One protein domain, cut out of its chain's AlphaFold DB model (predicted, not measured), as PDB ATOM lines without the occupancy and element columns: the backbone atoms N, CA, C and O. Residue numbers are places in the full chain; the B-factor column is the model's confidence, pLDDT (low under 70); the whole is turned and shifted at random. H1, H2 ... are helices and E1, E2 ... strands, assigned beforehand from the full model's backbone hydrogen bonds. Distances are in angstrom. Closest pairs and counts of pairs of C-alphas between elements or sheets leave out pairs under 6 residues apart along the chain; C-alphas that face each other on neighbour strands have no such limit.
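What this domain is: This is residues 16 to 163 and 188 to 228 of the 697 residues of the protein "T9SS type A sorting domain-containing protein" of Flavobacteriaceae bacterium (UniProt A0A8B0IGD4). With little regular structure, E1 to E11, but for E9, wind as a solenoid of stacked turns, walled by parallel sheets E1 E4 E7, E3 E6 E10 and E2 E5 E8 E11. E14, antiparallel, closes the last, with H1, H2 and antiparallel E12 and E13 beyond. The 189 printed residues, 75 in named elements, hold fourteen strands and two helices, ordered E1 to E12, H1, E13, H2, E14. The class is mixed; the whole is compact, radius of gyration of the C-alphas 17.2 A, spans 55 by 42 by 30 A.

How they stand to each other: In the largest sheet, strongly twisted, E11, residues 103 to 108, and E14, residues 220 to 227, have N 105 and O 223 2.9 A apart. H1, residues 128 to 133, and H2, residues 201 to 212, only graze it; in both, every O i to N i+4 pair is within hydrogen-bond range.

Where its parts are: E1, residues 21 to 23, begins at C-alpha 21 (255.813, 199.088, 273.823); E14, 19.6 A long, ends at C-alpha 227 (272.213, 201.660, 266.099).

The domain as a whole: Residues 164 to 187 are cut out, C-alphas 163 and 188 being 22.4 A apart. Residues 16 to 18, 49 and 142 have pLDDT under 70.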
ATOM      1  N   THR A  16     258.529 199.761 283.474       47.72
ATOM      2  CA  THR A  16     257.682 198.695 282.914       47.72
ATOM      3  C   THR A  16     258.507 197.420 282.786       47.72
ATOM      4  O   THR A  16     259.320 197.279 281.869       47.72
ATOM      5  N   TYR A  17     258.311 196.478 283.706       47.66
ATOM      6  CA  TYR A  17     258.873 195.138 283.572       47.66
ATOM      7  C   TYR A  17     258.087 194.350 282.502       47.66
ATOM      8  O   TYR A  17     256.864 194.255 282.568       47.66
ATOM      9  N   ALA A  18     258.813 193.801 281.519       54.69
ATOM     10  CA  ALA A  18     258.378 192.787 280.543       54.69
ATOM     11  C   ALA A  18     257.227 193.115 279.554       54.69
ATOM     12  O   ALA A  18     256.689 192.187 278.953       54.69
ATOM     13  N   GLN A  19     256.839 194.380 279.341       70.44
ATOM     14  CA  GLN A  19     255.792 194.731 278.362       70.44
ATOM     15  C   GLN A  19     256.369 195.317 277.071       70.44
ATOM     16  O   GLN A  19     257.130 196.282 277.108       70.44
ATOM     17  N   ASP A  20     255.949 194.773 275.927       85.75
ATOM     18  CA  ASP A  20     256.233 195.357 274.618       85.75
ATOM     19  C   ASP A  20     255.546 196.722 274.485       85.75
ATOM     20  O   ASP A  20     254.357 196.878 274.765       85.75
ATOM     21  N   THR A  21     256.299 197.725 274.041       88.25
ATOM     22  CA  THR A  21     255.813 199.088 273.823       88.25
ATOM     23  C   THR A  21     255.665 199.353 272.336       88.25
ATOM     24  O   THR A  21     256.625 199.260 271.569       88.25
ATOM     25  N   TYR A  22     254.459 199.751 271.941       88.88
ATOM     26  CA  TYR A  22     254.151 200.198 270.590       88.88
ATOM     27  C   TYR A  22     253.848 201.697 270.588       88.88
ATOM     28  O   TYR A  22     252.935 202.149 271.282       88.88
ATOM     29  N   ILE A  23     254.592 202.465 269.791       88.25
ATOM     30  CA  ILE A  23     254.419 203.914 269.658       88.25
ATOM     31  C   ILE A  23     253.836 204.211 268.271       88.25
ATOM     32  O   ILE A  23     254.448 203.931 267.239       88.25
ATOM     33  N   GLY A  24     252.613 204.743 268.253       85.31
ATOM     34  CA  GLY A  24     251.896 205.112 267.030       85.31
ATOM     35  C   GLY A  24     252.465 206.360 266.349       85.31
ATOM     36  O   GLY A  24     253.068 207.205 267.001       85.31
ATOM     37  N   SER A  25     252.200 206.528 265.053       81.38
ATOM     38  CA  SER A  25     252.737 207.628 264.228       81.38
ATOM     39  C   SER A  25     252.254 209.034 264.613       81.38
ATOM     40  O   SER A  25     252.880 210.021 264.241       81.38
ATOM     41  N   ASN A  26     251.153 209.125 265.365       83.12
ATOM     42  CA  ASN A  26     250.599 210.378 265.889       83.12
ATOM     43  C   ASN A  26     250.986 210.641 267.354       83.12
ATOM     44  O   ASN A  26     250.547 211.635 267.931       83.12
ATOM     45  N   ALA A  27     251.732 209.732 267.987       83.62
ATOM     46  CA  ALA A  27     252.205 209.942 269.346       83.62
ATOM     47  C   ALA A  27     253.392 210.910 269.342       83.62
ATOM     48  O   ALA A  27     254.206 210.903 268.422       83.62
ATOM     49  N   VAL A  28     253.507 211.706 270.403       85.31
ATOM     50  CA  VAL A  28     254.701 212.504 270.681       85.31
ATOM     51  C   VAL A  28     255.192 212.110 272.062       85.31
ATOM     52  O   VAL A  28     254.534 212.367 273.069       85.31
ATOM     53  N   VAL A  29     256.342 211.453 272.103       88.62
ATOM     54  CA  VAL A  29     257.003 211.012 273.326       88.62
ATOM     55  C   VAL A  29     258.235 211.875 273.518       88.62
ATOM     56  O   VAL A  29     259.163 211.833 272.715       88.62
ATOM     57  N   LYS A  30     258.258 212.659 274.596       91.75
ATOM     58  CA  LYS A  30     259.437 213.428 274.990       91.75
ATOM     59  C   LYS A  30     260.024 212.855 276.274       91.75
ATOM     60  O   LYS A  30     259.341 212.820 277.295       91.75
ATOM     61  N   VAL A  31     261.293 212.461 276.230       91.06
ATOM     62  CA  VAL A  31     262.071 212.113 277.426       91.06
ATOM     63  C   VAL A  31     262.892 213.335 277.805       91.06
ATOM     64  O   VAL A  31     263.674 213.827 276.999       91.06
ATOM     65  N   GLN A  32     262.664 213.863 279.005       90.69
ATOM     66  CA  GLN A  32     263.324 215.077 279.492       90.69
ATOM     67  C   GLN A  32     264.772 214.791 279.925       90.69
ATOM     68  O   GLN A  32     265.093 213.640 280.250       90.69
ATOM     69  N   PRO A  33     265.639 215.818 280.009       87.69
ATOM     70  CA  PRO A  33     266.952 215.682 280.628       87.69
ATOM     71  C   PRO A  33     266.871 215.032 282.015       87.69
ATOM     72  O   PRO A  33     265.875 215.170 282.725       87.69
ATOM     73  N   ASN A  34     267.924 214.306 282.397       82.81
ATOM     74  CA  ASN A  34     268.039 213.604 283.684       82.81
ATOM     75  C   ASN A  34     266.926 212.573 283.970       82.81
ATOM     76  O   ASN A  34     266.743 212.159 285.110       82.81
ATOM     77  N   THR A  35     266.190 212.133 282.944       86.75
ATOM     78  CA  THR A  35     265.173 211.079 283.057       86.75
ATOM     79  C   THR A  35     265.699 209.773 282.475       86.75
ATOM     80  O   THR A  35     266.247 209.779 281.375       86.75
ATOM     81  N   LEU A  36     265.492 208.655 283.177       88.38
ATOM     82  CA  LEU A  36     265.642 207.309 282.620       88.38
ATOM     83  C   LEU A  36     264.266 206.748 282.253       88.38
ATOM     84  O   LEU A  36     263.400 206.587 283.114       88.38
ATOM     85  N   PHE A  37     264.084 206.428 280.978       88.75
ATOM     86  CA  PHE A  37     262.985 205.605 280.495       88.75
ATOM     87  C   PHE A  37     263.496 204.179 280.283       88.75
ATOM     88  O   PHE A  37     264.365 203.934 279.446       88.75
ATOM     89  N   TYR A  38     262.970 203.242 281.067       88.44
ATOM     90  CA  TYR A  38     263.356 201.839 281.022       88.44
ATOM     91  C   TYR A  38     262.233 201.001 280.417       88.44
ATOM     92  O   TYR A  38     261.114 200.997 280.934       88.44
ATOM     93  N   ASN A  39     262.549 200.238 279.372       88.81
ATOM     94  CA  ASN A  39     261.652 199.245 278.805       88.81
ATOM     95  C   ASN A  39     262.271 197.839 278.876       88.81
ATOM     96  O   ASN A  39     263.300 197.564 278.254       88.81
ATOM     97  N   GLY A  40     261.617 196.946 279.625       86.12
ATOM     98  CA  GLY A  40     262.007 195.542 279.756       86.12
ATOM     99  C   GLY A  40     261.649 194.639 278.562       86.12
ATOM    100  O   GLY A  40     262.172 193.532 278.488       86.12
ATOM    101  N   GLY A  41     260.751 195.071 277.674       88.19
ATOM    102  CA  GLY A  41     260.300 194.351 276.478       88.19
ATOM    103  C   GLY A  41     260.755 195.011 275.174       88.19
ATOM    104  O   GLY A  41     261.684 195.824 275.150       88.19
ATOM    105  N   ASN A  42     260.104 194.646 274.070       92.06
ATOM    106  CA  ASN A  42     260.394 195.194 272.746       92.06
ATOM    107  C   ASN A  42     259.872 196.634 272.619       92.06
ATOM    108  O   ASN A  42     258.858 197.004 273.212       92.06
ATOM    109  N   VAL A  43     260.525 197.450 271.795       92.06
ATOM    110  CA  VAL A  43     260.053 198.780 271.386       92.06
ATOM    111  C   VAL A  43     259.821 198.767 269.885       92.06
ATOM    112  O   VAL A  43     260.737 198.509 269.110       92.06
ATOM    113  N   THR A  44     258.591 199.064 269.464       91.75
ATOM    114  CA  THR A  44     258.235 199.205 268.050       91.75
ATOM    115  C   THR A  44     257.622 200.574 267.784       91.75
ATOM    116  O   THR A  44     256.621 200.942 268.402       91.75
ATOM    117  N   LEU A  45     258.198 201.324 266.845       89.81
ATOM    118  CA  LEU A  45     257.657 202.598 266.376       89.81
ATOM    119  C   LEU A  45     256.978 202.415 265.017       89.81
ATOM    120  O   LEU A  45     257.524 201.794 264.104       89.81
ATOM    121  N   SER A  46     255.791 202.999 264.875       81.62
ATOM    122  CA  SER A  46     255.117 203.113 263.579       81.62
ATOM    123  C   SER A  46     255.870 204.077 262.658       81.62
ATOM    124  O   SER A  46     256.414 205.064 263.155       81.62
ATOM    125  N   PRO A  47     255.840 203.870 261.329       71.25
ATOM    126  CA  PRO A  47     256.375 204.851 260.391       71.25
ATOM    127  C   PRO A  47     255.669 206.199 260.563       71.25
ATOM    128  O   PRO A  47     254.436 206.254 260.615       71.25
ATOM    129  N   ALA A  48     256.439 207.283 260.633       70.25
ATOM    130  CA  ALA A  48     255.907 208.630 260.793       70.25
ATOM    131  C   ALA A  48     256.722 209.640 259.985       70.25
ATOM    132  O   ALA A  48     257.941 209.567 259.903       70.25
ATOM    133  N   SER A  49     256.045 210.630 259.407       67.50
ATOM    134  CA  SER A  49     256.707 211.734 258.699       67.50
ATOM    135  C   SER A  49     257.246 212.823 259.639       67.50
ATOM    136  O   SER A  49     257.906 213.751 259.177       67.50
ATOM    137  N   ASN A  50     256.927 212.731 260.934       76.81
ATOM    138  CA  ASN A  50     257.169 213.748 261.954       76.81
ATOM    139  C   ASN A  50     257.986 213.175 263.119       76.81
ATOM    140  O   ASN A  50     258.164 211.964 263.233       76.81
ATOM    141  N   GLU A  51     258.435 214.062 264.005       85.38
ATOM    142  CA  GLU A  51     259.135 213.698 265.234       85.38
ATOM    143  C   GLU A  51     258.203 212.944 266.197       85.38
ATOM    144  O   GLU A  51     257.265 213.535 266.735       85.38
ATOM    145  N   VAL A  52     258.457 211.648 266.415       88.75
ATOM    146  CA  VAL A  52     257.641 210.806 267.313       88.75
ATOM    147  C   VAL A  52     258.292 210.698 268.686       88.75
ATOM    148  O   VAL A  52     257.667 211.043 269.686       88.75
ATOM    149  N   VAL A  53     259.550 210.258 268.757       92.62
ATOM    150  CA  VAL A  53     260.307 210.176 270.012       92.62
ATOM    151  C   VAL A  53     261.422 211.214 270.020       92.62
ATOM    152  O   VAL A  53     262.354 211.145 269.224       92.62
ATOM    153  N   LYS A  54     261.343 212.157 270.961       94.00
ATOM    154  CA  LYS A  54     262.369 213.169 271.233       94.00
ATOM    155  C   LYS A  54     263.027 212.867 272.570       94.00
ATOM    156  O   LYS A  54     262.452 213.120 273.629       94.00
ATOM    157  N   ASN A  55     264.226 212.310 272.524       95.31
ATOM    158  CA  ASN A  55     264.973 211.927 273.706       95.31
ATOM    159  C   ASN A  55     266.022 212.987 274.058       95.31
ATOM    160  O   ASN A  55     267.001 213.140 273.343       95.31
ATOM    161  N   GLU A  56     265.834 213.696 275.168       93.75
ATOM    162  CA  GLU A  56     266.833 214.587 275.786       93.75
ATOM    163  C   GLU A  56     267.451 213.952 277.056       93.75
ATOM    164  O   GLU A  56     268.340 214.533 277.683       93.75
ATOM    165  N   GLY A  57     266.975 212.762 277.446       92.12
ATOM    166  CA  GLY A  57     267.400 212.008 278.625       92.12
ATOM    167  C   GLY A  57     268.060 210.679 278.261       92.12
ATOM    168  O   GLY A  57     268.905 210.609 277.375       92.12
ATOM    169  N   ASN A  58     267.693 209.617 278.971       94.31
ATOM    170  CA  ASN A  58     268.274 208.287 278.828       94.31
ATOM    171  C   ASN A  58     267.164 207.269 278.543       94.31
ATOM    172  O   ASN A  58     266.163 207.229 279.259       94.31
ATOM    173  N   ILE A  59     267.341 206.430 277.525       95.06
ATOM    174  CA  ILE A  59     266.417 205.345 277.178       95.06
ATOM    175  C   ILE A  59     267.179 204.020 277.197       95.06
ATOM    176  O   ILE A  59     268.168 203.875 276.483       95.06
ATOM    177  N   LEU A  60     266.701 203.048 277.977       94.12
ATOM    178  CA  LEU A  60     267.201 201.670 277.989       94.12
ATOM    179  C   LEU A  60     266.125 200.718 277.466       94.12
ATOM    180  O   LEU A  60     265.040 200.633 278.042       94.12
ATOM    181  N   VAL A  61     266.451 199.975 276.412       93.62
ATOM    182  CA  VAL A  61     265.607 198.932 275.821       93.62
ATOM    183  C   VAL A  61     266.276 197.575 276.025       93.62
ATOM    184  O   VAL A  61     267.377 197.334 275.531       93.62
ATOM    185  N   LYS A  62     265.622 196.681 276.775       92.00
ATOM    186  CA  LYS A  62     266.099 195.308 277.011       92.00
ATOM    187  C   LYS A  62     265.554 194.280 276.013       92.00
ATOM    188  O   LYS A  62     266.052 193.157 276.011       92.00
ATOM    189  N   GLY A  63     264.561 194.632 275.194       91.19
ATOM    190  CA  GLY A  63     264.071 193.826 274.069       91.19
ATOM    191  C   GLY A  63     264.553 194.329 272.705       91.19
ATOM    192  O   GLY A  63     265.478 195.133 272.620       91.19
ATOM    193  N   ASP A  64     263.911 193.858 271.638       93.31
ATOM    194  CA  ASP A  64     264.180 194.318 270.273       93.31
ATOM    195  C   ASP A  64     263.788 195.788 270.095       93.31
ATOM    196  O   ASP A  64     262.778 196.247 270.638       93.31
ATOM    197  N   PHE A  65     264.529 196.502 269.250       93.56
ATOM    198  CA  PHE A  65     264.192 197.853 268.816       93.56
ATOM    199  C   PHE A  65     263.883 197.866 267.319       93.56
ATOM    200  O   PHE A  65     264.735 197.595 266.471       93.56
ATOM    201  N   LYS A  66     262.637 198.194 266.977       91.88
ATOM    202  CA  LYS A  66     262.154 198.212 265.595       91.88
ATOM    203  C   LYS A  66     261.514 199.553 265.289       91.88
ATOM    204  O   LYS A  66     260.662 200.045 266.028       91.88
ATOM    205  N   ASN A  67     261.871 200.123 264.153       84.88
ATOM    206  CA  ASN A  67     261.056 201.135 263.505       84.88
ATOM    207  C   ASN A  67     261.077 200.893 261.997       84.88
ATOM    208  O   ASN A  67     261.951 200.196 261.485       84.88
ATOM    209  N   ASN A  68     260.092 201.455 261.304       73.25
ATOM    210  CA  ASN A  68     260.012 201.403 259.845       73.25
ATOM    211  C   ASN A  68     260.596 202.676 259.208       73.25
ATOM    212  O   ASN A  68     260.147 203.086 258.135       73.25
ATOM    213  N   SER A  69     261.543 203.332 259.887       75.81
ATOM    214  CA  SER A  69     262.232 204.502 259.353       75.81
ATOM    215  C   SER A  69     263.041 204.116 258.123       75.81
ATOM    216  O   SER A  69     263.554 203.005 258.003       75.81
ATOM    217  N   SER A  70     263.196 205.066 257.214       74.44
ATOM    218  CA  SER A  70     264.008 204.891 256.016       74.44
ATOM    219  C   SER A  70     264.856 206.132 255.768       74.44
ATOM    220  O   SER A  70     264.668 207.180 256.396       74.44
ATOM    221  N   ASN A  71     265.752 206.060 254.787       71.44
ATOM    222  CA  ASN A  71     266.543 207.217 254.367       71.44
ATOM    223  C   ASN A  71     265.662 208.415 253.950       71.44
ATOM    224  O   ASN A  71     266.120 209.552 254.016       71.44
ATOM    225  N   THR A  72     264.389 208.199 253.578       74.50
ATOM    226  CA  THR A  72     263.460 209.301 253.274       74.50
ATOM    227  C   THR A  72     262.931 210.003 254.519       74.50
ATOM    228  O   THR A  72     262.664 211.201 254.452       74.50
ATOM    229  N   THR A  73     262.764 209.292 255.640       77.62
ATOM    230  CA  THR A  73     262.337 209.892 256.917       77.62
ATOM    231  C   THR A  73     263.517 210.389 257.748       77.62
ATOM    232  O   THR A  73     263.313 211.199 258.649       77.62
ATOM    233  N   LYS A  74     264.750 209.984 257.398       84.06
ATOM    234  CA  LYS A  74     266.006 210.401 258.046       84.06
ATOM    235  C   LYS A  74     265.960 210.217 259.569       84.06
ATOM    236  O   LYS A  74     266.353 211.108 260.310       84.06
ATOM    237  N   GLY A  75     265.384 209.098 260.019       87.00
ATOM    238  CA  GLY A  75     265.307 208.736 261.437       87.00
ATOM    239  C   GLY A  75     264.450 209.659 262.312       87.00
ATOM    240  O   GLY A  75     264.557 209.579 263.532       87.00
ATOM    241  N   LYS A  76     263.598 210.526 261.738       87.06
ATOM    242  CA  LYS A  76     262.760 211.476 262.501       87.06
ATOM    243  C   LYS A  76     261.854 210.806 263.536       87.06
ATOM    244  O   LYS A  76     261.453 211.440 264.506       87.06
ATOM    245  N   GLU A  77     261.549 209.527 263.375       89.06
ATOM    246  CA  GLU A  77     260.736 208.760 264.312       89.06
ATOM    247  C   GLU A  77     261.402 208.612 265.689       89.06
ATOM    248  O   GLU A  77     260.701 208.581 266.701       89.06
ATOM    249  N   PHE A  78     262.736 208.561 265.755       93.62
ATOM    250  CA  PHE A  78     263.467 208.499 267.016       93.62
ATOM    251  C   PHE A  78     264.715 209.376 266.972       93.62
ATOM    252  O   PHE A  78     265.665 209.092 266.246       93.62
ATOM    253  N   ILE A  79     264.734 210.403 267.818       94.44
ATOM    254  CA  ILE A  79     265.779 211.421 267.840       94.44
ATOM    255  C   ILE A  79     266.402 211.474 269.232       94.44
ATOM    256  O   ILE A  79     265.728 211.828 270.201       94.44
ATOM    257  N   ASN A  80     267.702 211.205 269.324       96.56
ATOM    258  CA  ASN A  80     268.510 211.645 270.456       96.56
ATOM    259  C   ASN A  80     268.894 213.105 270.227       96.56
ATOM    260  O   ASN A  80     269.734 213.440 269.391       96.56
ATOM    261  N   VAL A  81     268.224 213.970 270.975       95.12
ATOM    262  CA  VAL A  81     268.319 215.418 270.862       95.12
ATOM    263  C   VAL A  81     269.597 215.892 271.536       95.12
ATOM    264  O   VAL A  81     269.903 215.497 272.659       95.12
ATOM    265  N   TRP A  82     270.312 216.795 270.876       93.50
ATOM    266  CA  TRP A  82     271.484 217.459 271.440       93.50
ATOM    267  C   TRP A  82     271.126 218.872 271.882       93.50
ATOM    268  O   TRP A  82     270.541 219.636 271.113       93.50
ATOM    269  N   THR A  83     271.479 219.245 273.107       89.75
ATOM    270  CA  THR A  83     271.306 220.614 273.613       89.75
ATOM    271  C   THR A  83     272.656 221.287 273.812       89.75
ATOM    272  O   THR A  83     272.855 222.410 273.358       89.75
ATOM    273  N   ASN A  84     273.572 220.610 274.504       87.25
ATOM    274  CA  ASN A  84     274.936 221.059 274.774       87.25
ATOM    275  C   ASN A  84     275.809 219.843 275.177       87.25
ATOM    276  O   ASN A  84     275.268 218.744 275.335       87.25
ATOM    277  N   PRO A  85     277.134 219.998 275.374       82.69
ATOM    278  CA  PRO A  85     278.030 218.885 275.726       82.69
ATOM    279  C   PRO A  85     277.687 218.107 277.010       82.69
ATOM    280  O   PRO A  85     278.203 217.004 277.183       82.69
ATOM    281  N   ASN A  86     276.828 218.651 277.880       84.69
ATOM    282  CA  ASN A  86     276.393 218.042 279.145       84.69
ATOM    283  C   ASN A  86     274.901 217.652 279.129       84.69
ATOM    284  O   ASN A  86     274.385 217.082 280.088       84.69
ATOM    285  N   SER A  87     274.181 217.944 278.044       89.44
ATOM    286  CA  SER A  87     272.747 217.688 277.917       89.44
ATOM    287  C   SER A  87     272.416 217.200 276.515       89.44
ATOM    288  O   SER A  87     272.301 217.983 275.570       89.44
ATOM    289  N   TYR A  88     272.256 215.887 276.397       93.75
ATOM    290  CA  TYR A  88     271.862 215.195 275.178       93.75
ATOM    291  C   TYR A  88     271.170 213.866 275.507       93.75
ATOM    292  O   TYR A  88     271.326 213.331 276.615       93.75
ATOM    293  N   GLY A  89     270.404 213.370 274.535       96.06
ATOM    294  CA  GLY A  89     269.740 212.073 274.565       96.06
ATOM    295  C   GLY A  89     270.699 210.902 274.380       96.06
ATOM    296  O   GLY A  89     271.603 210.963 273.550       96.06
ATOM    297  N   GLN A  90     270.468 209.819 275.115       97.00
ATOM    298  CA  GLN A  90     271.198 208.558 274.983       97.00
ATOM    299  C   GLN A  90     270.229 207.388 274.851       97.00
ATOM    300  O   GLN A  90     269.218 207.330 275.558       97.00
ATOM    301  N   LEU A  91     270.563 206.443 273.977       96.69
ATOM    302  CA  LEU A  91     269.831 205.191 273.799       96.69
ATOM    303  C   LEU A  91     270.790 204.022 274.020       96.69
ATOM    304  O   LEU A  91     271.822 203.950 273.359       96.69
ATOM    305  N   ILE A  92     270.419 203.107 274.912       96.31
ATOM    306  CA  ILE A  92     271.044 201.791 275.051       96.31
ATOM    307  C   ILE A  92     270.020 200.743 274.630       96.31
ATOM    308  O   ILE A  92     268.931 200.659 275.201       96.31
ATOM    309  N   ILE A  93     270.398 199.932 273.649       95.62
ATOM    310  CA  ILE A  93     269.731 198.676 273.309       95.62
ATOM    311  C   ILE A  93     270.669 197.562 273.774       95.62
ATOM    312  O   ILE A  93     271.884 197.654 273.561       95.62
ATOM    313  N   ALA A  94     270.118 196.551 274.443       92.44
ATOM    314  CA  ALA A  94     270.901 195.406 274.895       92.44
ATOM    315  C   ALA A  94     271.588 194.700 273.714       92.44
ATOM    316  O   ALA A  94     270.992 194.521 272.651       92.44
ATOM    317  N   ASP A  95     272.837 194.300 273.915       84.81
ATOM    318  CA  ASP A  95     273.694 193.587 272.955       84.81
ATOM    319  C   ASP A  95     273.060 192.351 272.298       84.81
ATOM    320  O   ASP A  95     273.178 192.150 271.096       84.81
ATOM    321  N   THR A  96     272.309 191.560 273.057       83.94
ATOM    322  CA  THR A  96     271.661 190.319 272.603       83.94
ATOM    323  C   THR A  96     270.371 190.533 271.804       83.94
ATOM    324  O   THR A  96     269.639 189.569 271.550       83.94
ATOM    325  N   LYS A  97     270.020 191.779 271.468       91.94
ATOM    326  CA  LYS A  97     268.727 192.127 270.863       91.94
ATOM    327  C   LYS A  97     268.862 192.660 269.457       91.94
ATOM    328  O   LYS A  97     269.872 193.241 269.082       91.94
ATOM    329  N   THR A  98     267.810 192.478 268.669       90.31
ATOM    330  CA  THR A  98     267.815 192.950 267.290       90.31
ATOM    331  C   THR A  98     267.412 194.419 267.237       90.31
ATOM    332  O   THR A  98     266.351 194.806 267.734       90.31
ATOM    333  N   SER A  99     268.237 195.222 266.570       91.81
ATOM    334  CA  SER A  99     267.926 196.592 266.177       91.81
ATOM    335  C   SER A  99     267.795 196.660 264.657       91.81
ATOM    336  O   SER A  99     268.718 196.285 263.941       91.81
ATOM    337  N   THR A 100     266.647 197.101 264.138       88.88
ATOM    338  CA  THR A 100     266.444 197.262 262.678       88.88
ATOM    339  C   THR A 100     266.019 198.667 262.274       88.88
ATOM    340  O   THR A 100     265.853 198.940 261.090       88.88
ATOM    341  N   GLY A 101     265.770 199.538 263.251       84.06
ATOM    342  CA  GLY A 101     265.230 200.869 263.020       84.06
ATOM    343  C   GLY A 101     266.291 201.965 262.993       84.06
ATOM    344  O   GLY A 101     267.284 201.869 263.707       84.06
ATOM    345  N   LEU A 102     266.061 203.035 262.221       90.88
ATOM    346  CA  LEU A 102     266.963 204.190 262.197       90.88
ATOM    347  C   LEU A 102     266.780 205.068 263.434       90.88
ATOM    348  O   LEU A 102     265.663 205.466 263.760       90.88
ATOM    349  N   VAL A 103     267.882 205.443 264.066       93.94
ATOM    350  CA  VAL A 103     267.918 206.435 265.143       93.94
ATOM    351  C   VAL A 103     268.696 207.640 264.661       93.94
ATOM    352  O   VAL A 103     269.842 207.501 264.241       93.94
ATOM    353  N   ALA A 104     268.086 208.818 264.746       94.62
ATOM    354  CA  ALA A 104     268.775 210.073 264.516       94.62
ATOM    355  C   ALA A 104     269.531 210.494 265.780       94.62
ATOM    356  O   ALA A 104     268.957 210.582 266.868       94.62
ATOM    357  N   LEU A 105     270.820 210.787 265.641       96.00
ATOM    358  CA  LEU A 105     271.617 211.419 266.688       96.00
ATOM    359  C   LEU A 105     271.915 212.856 266.266       96.00
ATOM    360  O   LEU A 105     272.346 213.092 265.138       96.00
ATOM    361  N   GLU A 106     271.675 213.825 267.140       95.00
ATOM    362  CA  GLU A 106     272.049 215.219 266.896       95.00
ATOM    363  C   GLU A 106     273.408 215.560 267.527       95.00
ATOM    364  O   GLU A 106     273.824 214.968 268.522       95.00
ATOM    365  N   ARG A 107     274.086 216.571 266.976       92.56
ATOM    366  CA  ARG A 107     275.262 217.223 267.570       92.56
ATOM    367  C   ARG A 107     275.357 218.692 267.165       92.56
ATOM    368  O   ARG A 107     274.636 219.142 266.269       92.56
ATOM    369  N   SER A 108     276.269 219.433 267.792       90.19
ATOM    370  CA  SER A 108     276.616 220.796 267.370       90.19
ATOM    371  C   SER A 108     277.045 220.839 265.902       90.19
ATOM    372  O   SER A 108     277.728 219.941 265.405       90.19
ATOM    373  N   LEU A 109     276.654 221.900 265.197       90.31
ATOM    374  CA  LEU A 109     277.102 222.126 263.828       90.31
ATOM    375  C   LEU A 109     278.586 222.559 263.815       90.31
ATOM    376  O   LEU A 109     278.929 223.530 264.494       90.31
ATOM    377  N   PRO A 110     279.472 221.897 263.048       89.06
ATOM    378  CA  PRO A 110     280.891 222.236 263.047       89.06
ATOM    379  C   PRO A 110     281.217 223.525 262.282       89.06
ATOM    380  O   PRO A 110     280.505 223.958 261.364       89.06
ATOM    381  N   ASN A 111     282.360 224.126 262.623       87.00
ATOM    382  CA  ASN A 111     282.904 225.267 261.894       87.00
ATOM    383  C   ASN A 111     283.706 224.831 260.654       87.00
ATOM    384  O   ASN A 111     284.928 224.892 260.625       87.00
ATOM    385  N   VAL A 112     283.000 224.411 259.602       89.06
ATOM    386  CA  VAL A 112     283.592 223.903 258.344       89.06
ATOM    387  C   VAL A 112     284.468 224.897 257.567       89.06
ATOM    388  O   VAL A 112     285.099 224.515 256.588       89.06
ATOM    389  N   THR A 113     284.502 226.180 257.937       86.25
ATOM    390  CA  THR A 113     285.375 227.164 257.272       86.25
ATOM    391  C   THR A 113     286.791 227.184 257.834       86.25
ATOM    392  O   THR A 113     287.670 227.733 257.180       86.25
ATOM    393  N   SER A 114     287.012 226.613 259.022       84.75
ATOM    394  CA  SER A 114     288.322 226.547 259.684       84.75
ATOM    395  C   SER A 114     288.947 225.150 259.653       84.75
ATOM    396  O   SER A 114     289.956 224.931 260.315       84.75
ATOM    397  N   ILE A 115     288.330 224.199 258.946       88.00
ATOM    398  CA  ILE A 115     288.769 222.803 258.871       88.00
ATOM    399  C   ILE A 115     288.624 222.272 257.444       88.00
ATOM    400  O   ILE A 115     287.658 222.589 256.748       88.00
ATOM    401  N   ASP A 116     289.553 221.413 257.047       90.31
ATOM    402  CA  ASP A 116     289.492 220.637 255.808       90.31
ATOM    403  C   ASP A 116     288.977 219.218 256.052       90.31
ATOM    404  O   ASP A 116     288.424 218.591 255.150       90.31
ATOM    405  N   GLU A 117     289.101 218.719 257.282       90.00
ATOM    406  CA  GLU A 117     288.672 217.378 257.674       90.00
ATOM    407  C   GLU A 117     287.990 217.428 259.040       90.00
ATOM    408  O   GLU A 117     288.451 218.107 259.959       90.00
ATOM    409  N   TYR A 118     286.874 216.712 259.173       91.62
ATOM    410  CA  TYR A 118     286.099 216.663 260.407       91.62
ATOM    411  C   TYR A 118     286.040 215.250 260.975       91.62
ATOM    412  O   TYR A 118     285.554 214.328 260.322       91.62
ATOM    413  N   ILE A 119     286.520 215.092 262.205       90.88
ATOM    414  CA  ILE A 119     286.605 213.802 262.893       90.88
ATOM    415  C   ILE A 119     285.237 213.412 263.451       90.88
ATOM    416  O   ILE A 119     284.565 214.215 264.106       90.88
ATOM    417  N   ILE A 120     284.837 212.161 263.232       93.38
ATOM    418  CA  ILE A 120     283.561 211.652 263.729       93.38
ATOM    419  C   ILE A 120     283.608 210.139 263.987       93.38
ATOM    420  O   ILE A 120     284.223 209.380 263.236       93.38
ATOM    421  N   ALA A 121     282.943 209.703 265.055       95.31
ATOM    422  CA  ALA A 121     282.510 208.316 265.228       95.31
ATOM    423  C   ALA A 121     281.157 208.099 264.546       95.31
ATOM    424  O   ALA A 121     280.338 209.009 264.543       95.31
ATOM    425  N   LEU A 122     280.872 206.919 264.002       96.50
ATOM    426  CA  LEU A 122     279.564 206.616 263.414       96.50
ATOM    427  C   LEU A 122     278.974 205.396 264.131       96.50
ATOM    428  O   LEU A 122     279.284 204.279 263.736       96.50
ATOM    429  N   PRO A 123     278.135 205.580 265.170       96.69
ATOM    430  CA  PRO A 123     277.620 204.487 266.002       96.69
ATOM    431  C   PRO A 123     276.467 203.719 265.329       96.69
ATOM    432  O   PRO A 123     275.423 203.441 265.925       96.69
ATOM    433  N   PHE A 124     276.630 203.435 264.039       95.44
ATOM    434  CA  PHE A 124     275.611 202.863 263.176       95.44
ATOM    435  C   PHE A 124     276.181 201.732 262.338       95.44
ATOM    436  O   PHE A 124     277.333 201.787 261.916       95.44
ATOM    437  N   THR A 125     275.344 200.749 262.040       92.31
ATOM    438  CA  THR A 125     275.626 199.718 261.042       92.31
ATOM    439  C   THR A 125     274.967 200.067 259.705       92.31
ATOM    440  O   THR A 125     274.088 200.935 259.630       92.31
ATOM    441  N   GLY A 126     275.394 199.392 258.638       91.94
ATOM    442  CA  GLY A 126     274.894 199.596 257.283       91.94
ATOM    443  C   GLY A 126     275.904 200.284 256.368       91.94
ATOM    444  O   GLY A 126     276.975 200.735 256.784       91.94
ATOM    445  N   LYS A 127     275.533 200.393 255.091       95.06
ATOM    446  CA  LYS A 127     276.390 200.962 254.048       95.06
ATOM    447  C   LYS A 127     276.717 202.426 254.318       95.06
ATOM    448  O   LYS A 127     275.844 203.224 254.669       95.06
ATOM    449  N   ALA A 128     277.963 202.799 254.045       95.25
ATOM    450  CA  ALA A 128     278.469 204.153 254.227       95.25
ATOM    451  C   ALA A 128     277.645 205.208 253.475       95.25
ATOM    452  O   ALA A 128     277.332 206.259 254.036       95.25
ATOM    453  N   GLU A 129     277.241 204.920 252.232       95.38
ATOM    454  CA  GLU A 129     276.390 205.825 251.452       95.38
ATOM    455  C   GLU A 129     275.030 206.067 252.117       95.38
ATOM    456  O   GLU A 129     274.552 207.204 252.132       95.38
ATOM    457  N   ASP A 130     274.412 205.023 252.669       93.31
ATOM    458  CA  ASP A 130     273.087 205.119 253.274       93.31
ATOM    459  C   ASP A 130     273.134 205.976 254.538       93.31
ATOM    460  O   ASP A 130     272.368 206.936 254.649       93.31
ATOM    461  N   VAL A 131     274.099 205.715 255.428       94.12
ATOM    462  CA  VAL A 131     274.319 206.522 256.639       94.12
ATOM    463  C   VAL A 131     274.636 207.973 256.269       94.12
ATOM    464  O   VAL A 131     274.040 208.892 256.829       94.12
ATOM    465  N   TYR A 132     275.511 208.214 255.288       95.06
ATOM    466  CA  TYR A 132     275.875 209.573 254.875       95.06
ATOM    467  C   TYR A 132     274.689 210.360 254.305       95.06
ATOM    468  O   TYR A 132     274.509 211.534 254.625       95.06
ATOM    469  N   LYS A 133     273.835 209.726 253.494       92.94
ATOM    470  CA  LYS A 133     272.660 210.382 252.894       92.94
ATOM    471  C   LYS A 133     271.602 210.806 253.911       92.94
ATOM    472  O   LYS A 133     270.771 211.663 253.601       92.94
ATOM    473  N   THR A 134     271.633 210.259 255.125       92.38
ATOM    474  CA  THR A 134     270.758 210.728 256.208       92.38
ATOM    475  C   THR A 134     271.161 212.096 256.759       92.38
ATOM    476  O   THR A 134     270.347 212.731 257.430       92.38
ATOM    477  N   LEU A 135     272.375 212.573 256.452       93.00
ATOM    478  CA  LEU A 135     272.919 213.809 256.992       93.00
ATOM    479  C   LEU A 135     271.968 214.993 256.784       93.00
ATOM    480  O   LEU A 135     271.550 215.308 255.663       93.00
ATOM    481  N   THR A 136     271.590 215.658 257.877       91.94
ATOM    482  CA  THR A 136     270.631 216.765 257.813       91.94
ATOM    483  C   THR A 136     270.597 217.630 259.076       91.94
ATOM    484  O   THR A 136     271.355 217.420 260.021       91.94
ATOM    485  N   ASN A 137     269.690 218.608 259.090       91.62
ATOM    486  CA  ASN A 137     269.146 219.205 260.303       91.62
ATOM    487  C   ASN A 137     267.652 218.863 260.357       91.62
ATOM    488  O   ASN A 137     266.924 219.141 259.404       91.62
ATOM    489  N   LEU A 138     267.192 218.253 261.450       88.31
ATOM    490  CA  LEU A 138     265.847 217.675 261.522       88.31
ATOM    491  C   LEU A 138     264.724 218.727 261.527       88.31
ATOM    492  O   LEU A 138     263.604 218.406 261.128       88.31
ATOM    493  N   ASN A 139     265.044 219.988 261.854       86.38
ATOM    494  CA  ASN A 139     264.115 221.120 261.761       86.38
ATOM    495  C   ASN A 139     263.907 221.620 260.322       86.38
ATOM    496  O   ASN A 139     263.039 222.459 260.087       86.38
ATOM    497  N   LEU A 140     264.701 221.143 259.360       85.38
ATOM    498  CA  LEU A 140     264.539 221.476 257.950       85.38
ATOM    499  C   LEU A 140     263.669 220.434 257.235       85.38
ATOM    500  O   LEU A 140     263.616 219.249 257.586       85.38
ATOM    501  N   SER A 141     262.995 220.886 256.178       78.75
ATOM    502  CA  SER A 141     262.298 220.006 255.242       78.75
ATOM    503  C   SER A 141     263.293 219.074 254.548       78.75
ATOM    504  O   SER A 141     264.370 219.507 254.136       78.75
ATOM    505  N   ASN A 142     262.913 217.806 254.355       68.88
ATOM    506  CA  ASN A 142     263.821 216.758 253.863       68.88
ATOM    507  C   ASN A 142     264.441 217.069 252.488       68.88
ATOM    508  O   ASN A 142     265.530 216.586 252.211       68.88
ATOM    509  N   ASN A 143     263.795 217.919 251.681       76.12
ATOM    510  CA  ASN A 143     264.253 218.302 250.343       76.12
ATOM    511  C   ASN A 143     265.269 219.457 250.327       76.12
ATOM    512  O   ASN A 143     265.807 219.752 249.264       76.12
ATOM    513  N   ILE A 144     265.509 220.141 251.454       86.56
ATOM    514  CA  ILE A 144     266.459 221.269 251.513       86.56
ATOM    515  C   ILE A 144     267.898 220.751 251.553       86.56
ATOM    516  O   ILE A 144     268.777 221.295 250.893       86.56
ATOM    517  N   VAL A 145     268.138 219.686 252.320       88.88
ATOM    518  CA  VAL A 145     269.463 219.086 252.490       88.88
ATOM    519  C   VAL A 145     269.478 217.723 251.811       88.88
ATOM    520  O   VAL A 145     268.867 216.783 252.320       88.88
ATOM    521  N   ASN A 146     270.199 217.613 250.695       88.38
ATOM    522  CA  ASN A 146     270.329 216.383 249.907       88.38
ATOM    523  C   ASN A 146     271.814 216.018 249.761       88.38
ATOM    524  O   ASN A 146     272.422 216.396 248.759       88.38
ATOM    525  N   PRO A 147     272.410 215.337 250.754       93.31
ATOM    526  CA  PRO A 147     273.815 214.956 250.700       93.31
ATOM    527  C   PRO A 147     274.087 214.011 249.530       93.31
ATOM    528  O   PRO A 147     273.282 213.123 249.225       93.31
ATOM    529  N   THR A 148     275.250 214.165 248.908       94.06
ATOM    530  CA  THR A 148     275.747 213.286 247.850       94.06
ATOM    531  C   THR A 148     277.016 212.569 248.296       94.06
ATOM    532  O   THR A 148     277.956 213.166 248.817       94.06
ATOM    533  N   PHE A 149     277.038 211.247 248.114       95.38
ATOM    534  CA  PHE A 149     278.165 210.421 248.529       95.38
ATOM    535  C   PHE A 149     279.137 210.179 247.370       95.38
ATOM    536  O   PHE A 149     278.778 209.574 246.354       95.38
ATOM    537  N   SER A 150     280.380 210.618 247.554       95.75
ATOM    538  CA  SER A 150     281.524 210.327 246.694       95.75
ATOM    539  C   SER A 150     282.391 209.263 247.369       95.75
ATOM    540  O   SER A 150     282.906 209.486 248.463       95.75
ATOM    541  N   GLY A 151     282.511 208.090 246.749       95.00
ATOM    542  CA  GLY A 151     283.154 206.922 247.356       95.00
ATOM    543  C   GLY A 151     283.384 205.805 246.349       95.00
ATOM    544  O   GLY A 151     282.615 204.845 246.301       95.00
ATOM    545  N   TRP A 152     284.402 205.946 245.506       93.50
ATOM    546  CA  TRP A 152     284.774 204.960 244.476       93.50
ATOM    547  C   TRP A 152     286.238 204.532 244.554       93.50
ATOM    548  O   TRP A 152     286.615 203.536 243.935       93.50
ATOM    549  N   CYS A 153     287.063 205.271 245.294       93.81
ATOM    550  CA  CYS A 153     288.459 204.916 245.499       93.81
ATOM    551  C   CYS A 153     288.569 203.602 246.279       93.81
ATOM    552  O   CYS A 153     287.788 203.337 247.194       93.81
ATOM    553  N   ALA A 154     289.549 202.774 245.922       91.44
ATOM    554  CA  ALA A 154     289.811 201.544 246.652       91.44
ATOM    555  C   ALA A 154     290.518 201.796 247.993       91.44
ATOM    556  O   ALA A 154     291.257 202.771 248.152       91.44
ATOM    557  N   GLU A 155     290.245 200.910 248.949       91.38
ATOM    558  CA  GLU A 155     291.002 200.766 250.194       91.38
ATOM    559  C   GLU A 155     292.431 200.312 249.862       91.38
ATOM    560  O   GLU A 155     292.630 199.598 248.867       91.38
ATOM    561  N   ASN A 156     293.418 200.760 250.643       91.31
ATOM    562  CA  ASN A 156     294.833 200.423 250.468       91.31
ATOM    563  C   ASN A 156     295.343 200.632 249.030       91.31
ATOM    564  O   ASN A 156     296.142 199.860 248.500       91.31
ATOM    565  N   SER A 157     294.845 201.664 248.343       91.75
ATOM    566  CA  SER A 157     295.170 201.933 246.941       91.75
ATOM    567  C   SER A 157     295.177 203.422 246.635       91.75
ATOM    568  O   SER A 157     294.232 204.142 246.958       91.75
ATOM    569  N   ALA A 158     296.209 203.862 245.913       91.62
ATOM    570  CA  ALA A 158     296.329 205.233 245.442       91.62
ATOM    571  C   ALA A 158     295.105 205.645 244.617       91.62
ATOM    572  O   ALA A 158     294.655 204.912 243.733       91.62
ATOM    573  N   CYS A 159     294.601 206.850 244.875       91.12
ATOM    574  CA  CYS A 159     293.462 207.397 244.159       91.12
ATOM    575  C   CYS A 159     293.686 208.878 243.831       91.12
ATOM    576  O   CYS A 159     293.852 209.673 244.759       91.12
ATOM    577  N   PRO A 160     293.637 209.283 242.546       88.44
ATOM    578  CA  PRO A 160     293.742 210.695 242.164       88.44
ATOM    579  C   PRO A 160     292.672 211.579 242.825       88.44
ATOM    580  O   PRO A 160     292.929 212.735 243.144       88.44
ATOM    581  N   ASP A 161     291.497 211.003 243.087       90.12
ATOM    582  CA  ASP A 161     290.320 211.676 243.644       90.12
ATOM    583  C   ASP A 161     290.148 211.459 245.157       90.12
ATOM    584  O   ASP A 161     289.065 211.666 245.705       90.12
ATOM    585  N   ARG A 162     291.202 211.035 245.866       89.25
ATOM    586  CA  ARG A 162     291.163 210.776 247.319       89.25
ATOM    587  C   ARG A 162     290.569 211.942 248.112       89.25
ATOM    588  O   ARG A 162     289.653 211.766 248.908       89.25
ATOM    589  N   TYR A 163     291.026 213.159 247.835       88.12
ATOM    590  CA  TYR A 163     290.576 214.358 248.545       88.12
ATOM    591  C   TYR A 163     289.210 214.889 248.086       88.12
ATOM    592  O   TYR A 163     288.770 215.930 248.575       88.12
ATOM    593  N   PRO A 188     281.475 200.577 263.318       95.81
ATOM    594  CA  PRO A 188     281.157 201.585 264.333       95.81
ATOM    595  C   PRO A 188     282.329 201.969 265.245       95.81
ATOM    596  O   PRO A 188     282.394 203.088 265.747       95.81
ATOM    597  N   ILE A 189     283.271 201.044 265.447       95.75
ATOM    598  CA  ILE A 189     284.457 201.243 266.291       95.75
ATOM    599  C   ILE A 189     285.588 201.997 265.578       95.75
ATOM    600  O   ILE A 189     286.516 202.481 266.230       95.75
ATOM    601  N   LYS A 190     285.534 202.122 264.243       95.88
ATOM    602  CA  LYS A 190     286.547 202.851 263.475       95.88
ATOM    603  C   LYS A 190     286.275 204.356 263.489       95.88
ATOM    604  O   LYS A 190     285.142 204.832 263.489       95.88
ATOM    605  N   ARG A 191     287.362 205.123 263.468       95.19
ATOM    606  CA  ARG A 191     287.350 206.586 263.362       95.19
ATOM    607  C   ARG A 191     287.205 207.014 261.905       95.19
ATOM    608  O   ARG A 191     287.969 206.553 261.062       95.19
ATOM    609  N   TYR A 192     286.315 207.969 261.642       95.88
ATOM    610  CA  TYR A 192     286.087 208.520 260.308       95.88
ATOM    611  C   TYR A 192     286.479 209.995 260.207       95.88
ATOM    612  O   TYR A 192     286.428 210.745 261.186       95.88
ATOM    613  N   LEU A 193     286.831 210.413 258.992       94.38
ATOM    614  CA  LEU A 193     286.993 211.804 258.590       94.38
ATOM    615  C   LEU A 193     285.959 212.151 257.520       94.38
ATOM    616  O   LEU A 193     285.903 211.510 256.472       94.38
ATOM    617  N   LEU A 194     285.176 213.198 257.769       95.12
ATOM    618  CA  LEU A 194     284.331 213.841 256.769       95.12
ATOM    619  C   LEU A 194     285.133 214.914 256.039       95.12
ATOM    620  O   LEU A 194     285.786 215.755 256.660       95.12
ATOM    621  N   ASN A 195     285.043 214.913 254.715       94.75
ATOM    622  CA  ASN A 195     285.740 215.883 253.883       94.75
ATOM    623  C   ASN A 195     285.075 217.264 253.962       94.75
ATOM    624  O   ASN A 195     283.990 217.464 253.423       94.75
ATOM    625  N   SER A 196     285.731 218.234 254.593       94.12
ATOM    626  CA  SER A 196     285.260 219.615 254.777       94.12
ATOM    627  C   SER A 196     285.991 220.627 253.874       94.12
ATOM    628  O   SER A 196     285.840 221.843 254.035       94.12
ATOM    629  N   ARG A 197     286.771 220.150 252.896       91.88
ATOM    630  CA  ARG A 197     287.477 221.008 251.935       91.88
ATOM    631  C   ARG A 197     286.501 221.874 251.135       91.88
ATOM    632  O   ARG A 197     285.313 221.578 250.998       91.88
ATOM    633  N   SER A 198     287.004 222.981 250.591       91.06
ATOM    634  CA  SER A 198     286.198 223.863 249.738       91.06
ATOM    635  C   SER A 198     285.581 223.087 248.568       91.06
ATOM    636  O   SER A 198     286.282 222.371 247.859       91.06
ATOM    637  N   GLY A 199     284.266 223.229 248.374       89.75
ATOM    638  CA  GLY A 199     283.515 222.532 247.326       89.75
ATOM    639  C   GLY A 199     283.053 221.112 247.676       89.75
ATOM    640  O   GLY A 199     282.306 220.535 246.888       89.75
ATOM    641  N   SER A 200     283.430 220.558 248.834       94.69
ATOM    642  CA  SER A 200     282.956 219.236 249.257       94.69
ATOM    643  C   SER A 200     281.457 219.226 249.582       94.69
ATOM    644  O   SER A 200     280.879 220.233 250.009       94.69
ATOM    645  N   ASP A 201     280.823 218.060 249.432       95.69
ATOM    646  CA  ASP A 201     279.400 217.883 249.743       95.69
ATOM    647  C   ASP A 201     279.087 218.210 251.210       95.69
ATOM    648  O   ASP A 201     278.197 219.010 251.490       95.69
ATOM    649  N   PHE A 202     279.889 217.702 252.149       96.00
ATOM    650  CA  PHE A 202     279.696 217.953 253.578       96.00
ATOM    651  C   PHE A 202     279.744 219.449 253.922       96.00
ATOM    652  O   PHE A 202     278.887 219.949 254.658       96.00
ATOM    653  N   ARG A 203     280.700 220.196 253.353       95.19
ATOM    654  CA  ARG A 203     280.783 221.648 253.555       95.19
ATOM    655  C   ARG A 203     279.566 222.362 252.969       95.19
ATOM    656  O   ARG A 203     279.031 223.267 253.610       95.19
ATOM    657  N   ASN A 204     279.093 221.939 251.796       94.94
ATOM    658  CA  ASN A 204     277.876 222.476 251.185       94.94
ATOM    659  C   ASN A 204     276.631 222.185 252.035       94.94
ATOM    660  O   ASN A 204     275.814 223.084 252.237       94.94
ATOM    661  N   VAL A 205     276.509 220.977 252.593       94.69
ATOM    662  CA  VAL A 205     275.433 220.599 253.518       94.69
ATOM    663  C   VAL A 205     275.441 221.495 254.754       94.69
ATOM    664  O   VAL A 205     274.416 222.096 255.080       94.69
ATOM    665  N   VAL A 206     276.592 221.653 255.414       94.56
ATOM    666  CA  VAL A 206     276.710 222.513 256.601       94.56
ATOM    667  C   VAL A 206     276.371 223.968 256.269       94.56
ATOM    668  O   VAL A 206     275.609 224.597 257.002       94.56
ATOM    669  N   ASN A 207     276.870 224.502 255.153       93.69
ATOM    670  CA  ASN A 207     276.540 225.860 254.719       93.69
ATOM    671  C   ASN A 207     275.048 226.021 254.406       93.69
ATOM    672  O   ASN A 207     274.456 227.024 254.790       93.69
ATOM    673  N   THR A 208     274.424 225.021 253.782       93.50
ATOM    674  CA  THR A 208     272.980 225.010 253.508       93.50
ATOM    675  C   THR A 208     272.172 225.037 254.802       93.50
ATOM    676  O   THR A 208     271.198 225.781 254.904       93.50
ATOM    677  N   ILE A 209     272.590 224.287 255.827       93.12
ATOM    678  CA  ILE A 209     271.962 224.346 257.156       93.12
ATOM    679  C   ILE A 209     272.092 225.759 257.745       93.12
ATOM    680  O   ILE A 209     271.101 226.310 258.221       93.12
ATOM    681  N   LYS A 210     273.286 226.371 257.674       91.81
ATOM    682  CA  LYS A 210     273.535 227.729 258.195       91.81
ATOM    683  C   LYS A 210     272.690 228.799 257.507       91.81
ATOM    684  O   LYS A 210     272.235 229.716 258.180       91.81
ATOM    685  N   THR A 211     272.494 228.711 256.192       92.12
ATOM    686  CA  THR A 211     271.747 229.722 255.423       92.12
ATOM    687  C   THR A 211     270.233 229.593 255.564       92.12
ATOM    688  O   THR A 211     269.530 230.586 255.408       92.12
ATOM    689  N   ASN A 212     269.727 228.393 255.866       92.50
ATOM    690  CA  ASN A 212     268.290 228.121 255.972       92.50
ATOM    691  C   ASN A 212     267.750 228.161 257.411       92.50
ATOM    692  O   ASN A 212     266.544 228.022 257.608       92.50
ATOM    693  N   LEU A 213     268.609 228.353 258.417       88.94
ATOM    694  CA  LEU A 213     268.197 228.531 259.808       88.94
ATOM    695  C   LEU A 213     268.494 229.957 260.292       88.94
ATOM    696  O   LEU A 213     269.545 230.509 259.963       88.94
ATOM    697  N   PRO A 214     267.618 230.556 261.122       83.88
ATOM    698  CA  PRO A 214     267.924 231.818 261.787       83.88
ATOM    699  C   PRO A 214     269.225 231.713 262.593       83.88
ATOM    700  O   PRO A 214     269.478 230.688 263.224       83.88
ATOM    701  N   GLN A 215     270.018 232.787 262.653       77.38
ATOM    702  CA  GLN A 215     271.238 232.817 263.481       77.38
ATOM    703  C   GLN A 215     270.955 232.596 264.977       77.38
ATOM    704  O   GLN A 215     271.829 232.151 265.710       77.38
ATOM    705  N   THR A 216     269.732 232.884 265.428       79.50
ATOM    706  CA  THR A 216     269.277 232.665 266.808       79.50
ATOM    707  C   THR A 216     268.848 231.224 267.093       79.50
ATOM    708  O   THR A 216     268.630 230.876 268.253       79.50
ATOM    709  N   ALA A 217     268.692 230.381 266.068       77.94
ATOM    710  CA  ALA A 217     268.334 228.982 266.248       77.94
ATOM    711  C   ALA A 217     269.570 228.158 266.627       77.94
ATOM    712  O   ALA A 217     270.663 228.374 266.104       77.94
ATOM    713  N   THR A 218     269.399 227.156 267.492       74.44
ATOM    714  CA  THR A 218     270.453 226.172 267.756       74.44
ATOM    715  C   THR A 218     270.744 225.394 266.475       74.44
ATOM    716  O   THR A 218     269.949 224.557 266.042       74.44
ATOM    717  N   GLN A 219     271.886 225.679 265.854       86.25
ATOM    718  CA  GLN A 219     272.314 225.010 264.633       86.25
ATOM    719  C   GLN A 219     272.913 223.646 264.975       86.25
ATOM    720  O   GLN A 219     273.908 223.542 265.694       86.25
ATOM    721  N   LYS A 220     272.285 222.593 264.450       91.12
ATOM    722  CA  LYS A 220     272.652 221.199 264.707       91.12
ATOM    723  C   LYS A 220     272.901 220.445 263.414       91.12
ATOM    724  O   LYS A 220     272.370 220.807 262.362       91.12
ATOM    725  N   LEU A 221     273.664 219.375 263.531       93.25
ATOM    726  CA  LEU A 221     273.858 218.363 262.508       93.25
ATOM    727  C   LEU A 221     273.318 217.034 263.033       93.25
ATOM    728  O   LEU A 221     273.446 216.762 264.224       93.25
ATOM    729  N   SER A 222     272.752 216.204 262.165       93.75
ATOM    730  CA  SER A 222     272.325 214.857 262.527       93.75
ATOM    731  C   SER A 222     272.693 213.841 261.459       93.75
ATOM    732  O   SER A 222     272.525 214.119 260.271       93.75
ATOM    733  N   PHE A 223     273.157 212.673 261.903       94.19
ATOM    734  CA  PHE A 223     273.151 211.435 261.125       94.19
ATOM    735  C   PHE A 223     272.132 210.476 261.727       94.19
ATOM    736  O   PHE A 223     271.887 210.481 262.935       94.19
ATOM    737  N   SER A 224     271.583 209.625 260.874       93.38
ATOM    738  CA  SER A 224     270.741 208.507 261.262       93.38
ATOM    739  C   SER A 224     271.277 207.207 260.688       93.38
ATOM    740  O   SER A 224     271.820 207.166 259.587       93.38
ATOM    741  N   GLY A 225     271.077 206.132 261.427       93.88
ATOM    742  CA  GLY A 225     271.469 204.791 261.027       93.88
ATOM    743  C   GLY A 225     270.844 203.775 261.967       93.88
ATOM    744  O   GLY A 225     270.237 204.156 262.971       93.88
ATOM    745  N   VAL A 226     270.979 202.491 261.647       93.94
ATOM    746  CA  VAL A 226     270.613 201.433 262.592       93.94
ATOM    747  C   VAL A 226     271.651 201.451 263.714       93.94
ATOM    748  O   VAL A 226     272.836 201.315 263.408       93.94
ATOM    749  N   PRO A 227     271.268 201.665 264.988       94.94
ATOM    750  CA  PRO A 227     272.213 201.660 266.099       94.94
ATOM    751  C   PRO A 227     273.042 200.383 266.119       94.94
ATOM    752  O   PRO A 227     272.478 199.290 266.069       94.94
ATOM    753  N   SER A 228     274.358 200.516 266.260       94.62
ATOM    754  CA  SER A 228     275.174 199.373 266.651       94.62
ATOM    755  C   SER A 228     274.933 199.100 268.131       94.62
ATOM    756  O   SER A 228     275.198 199.954 268.975       94.62
TER     757      SER A 228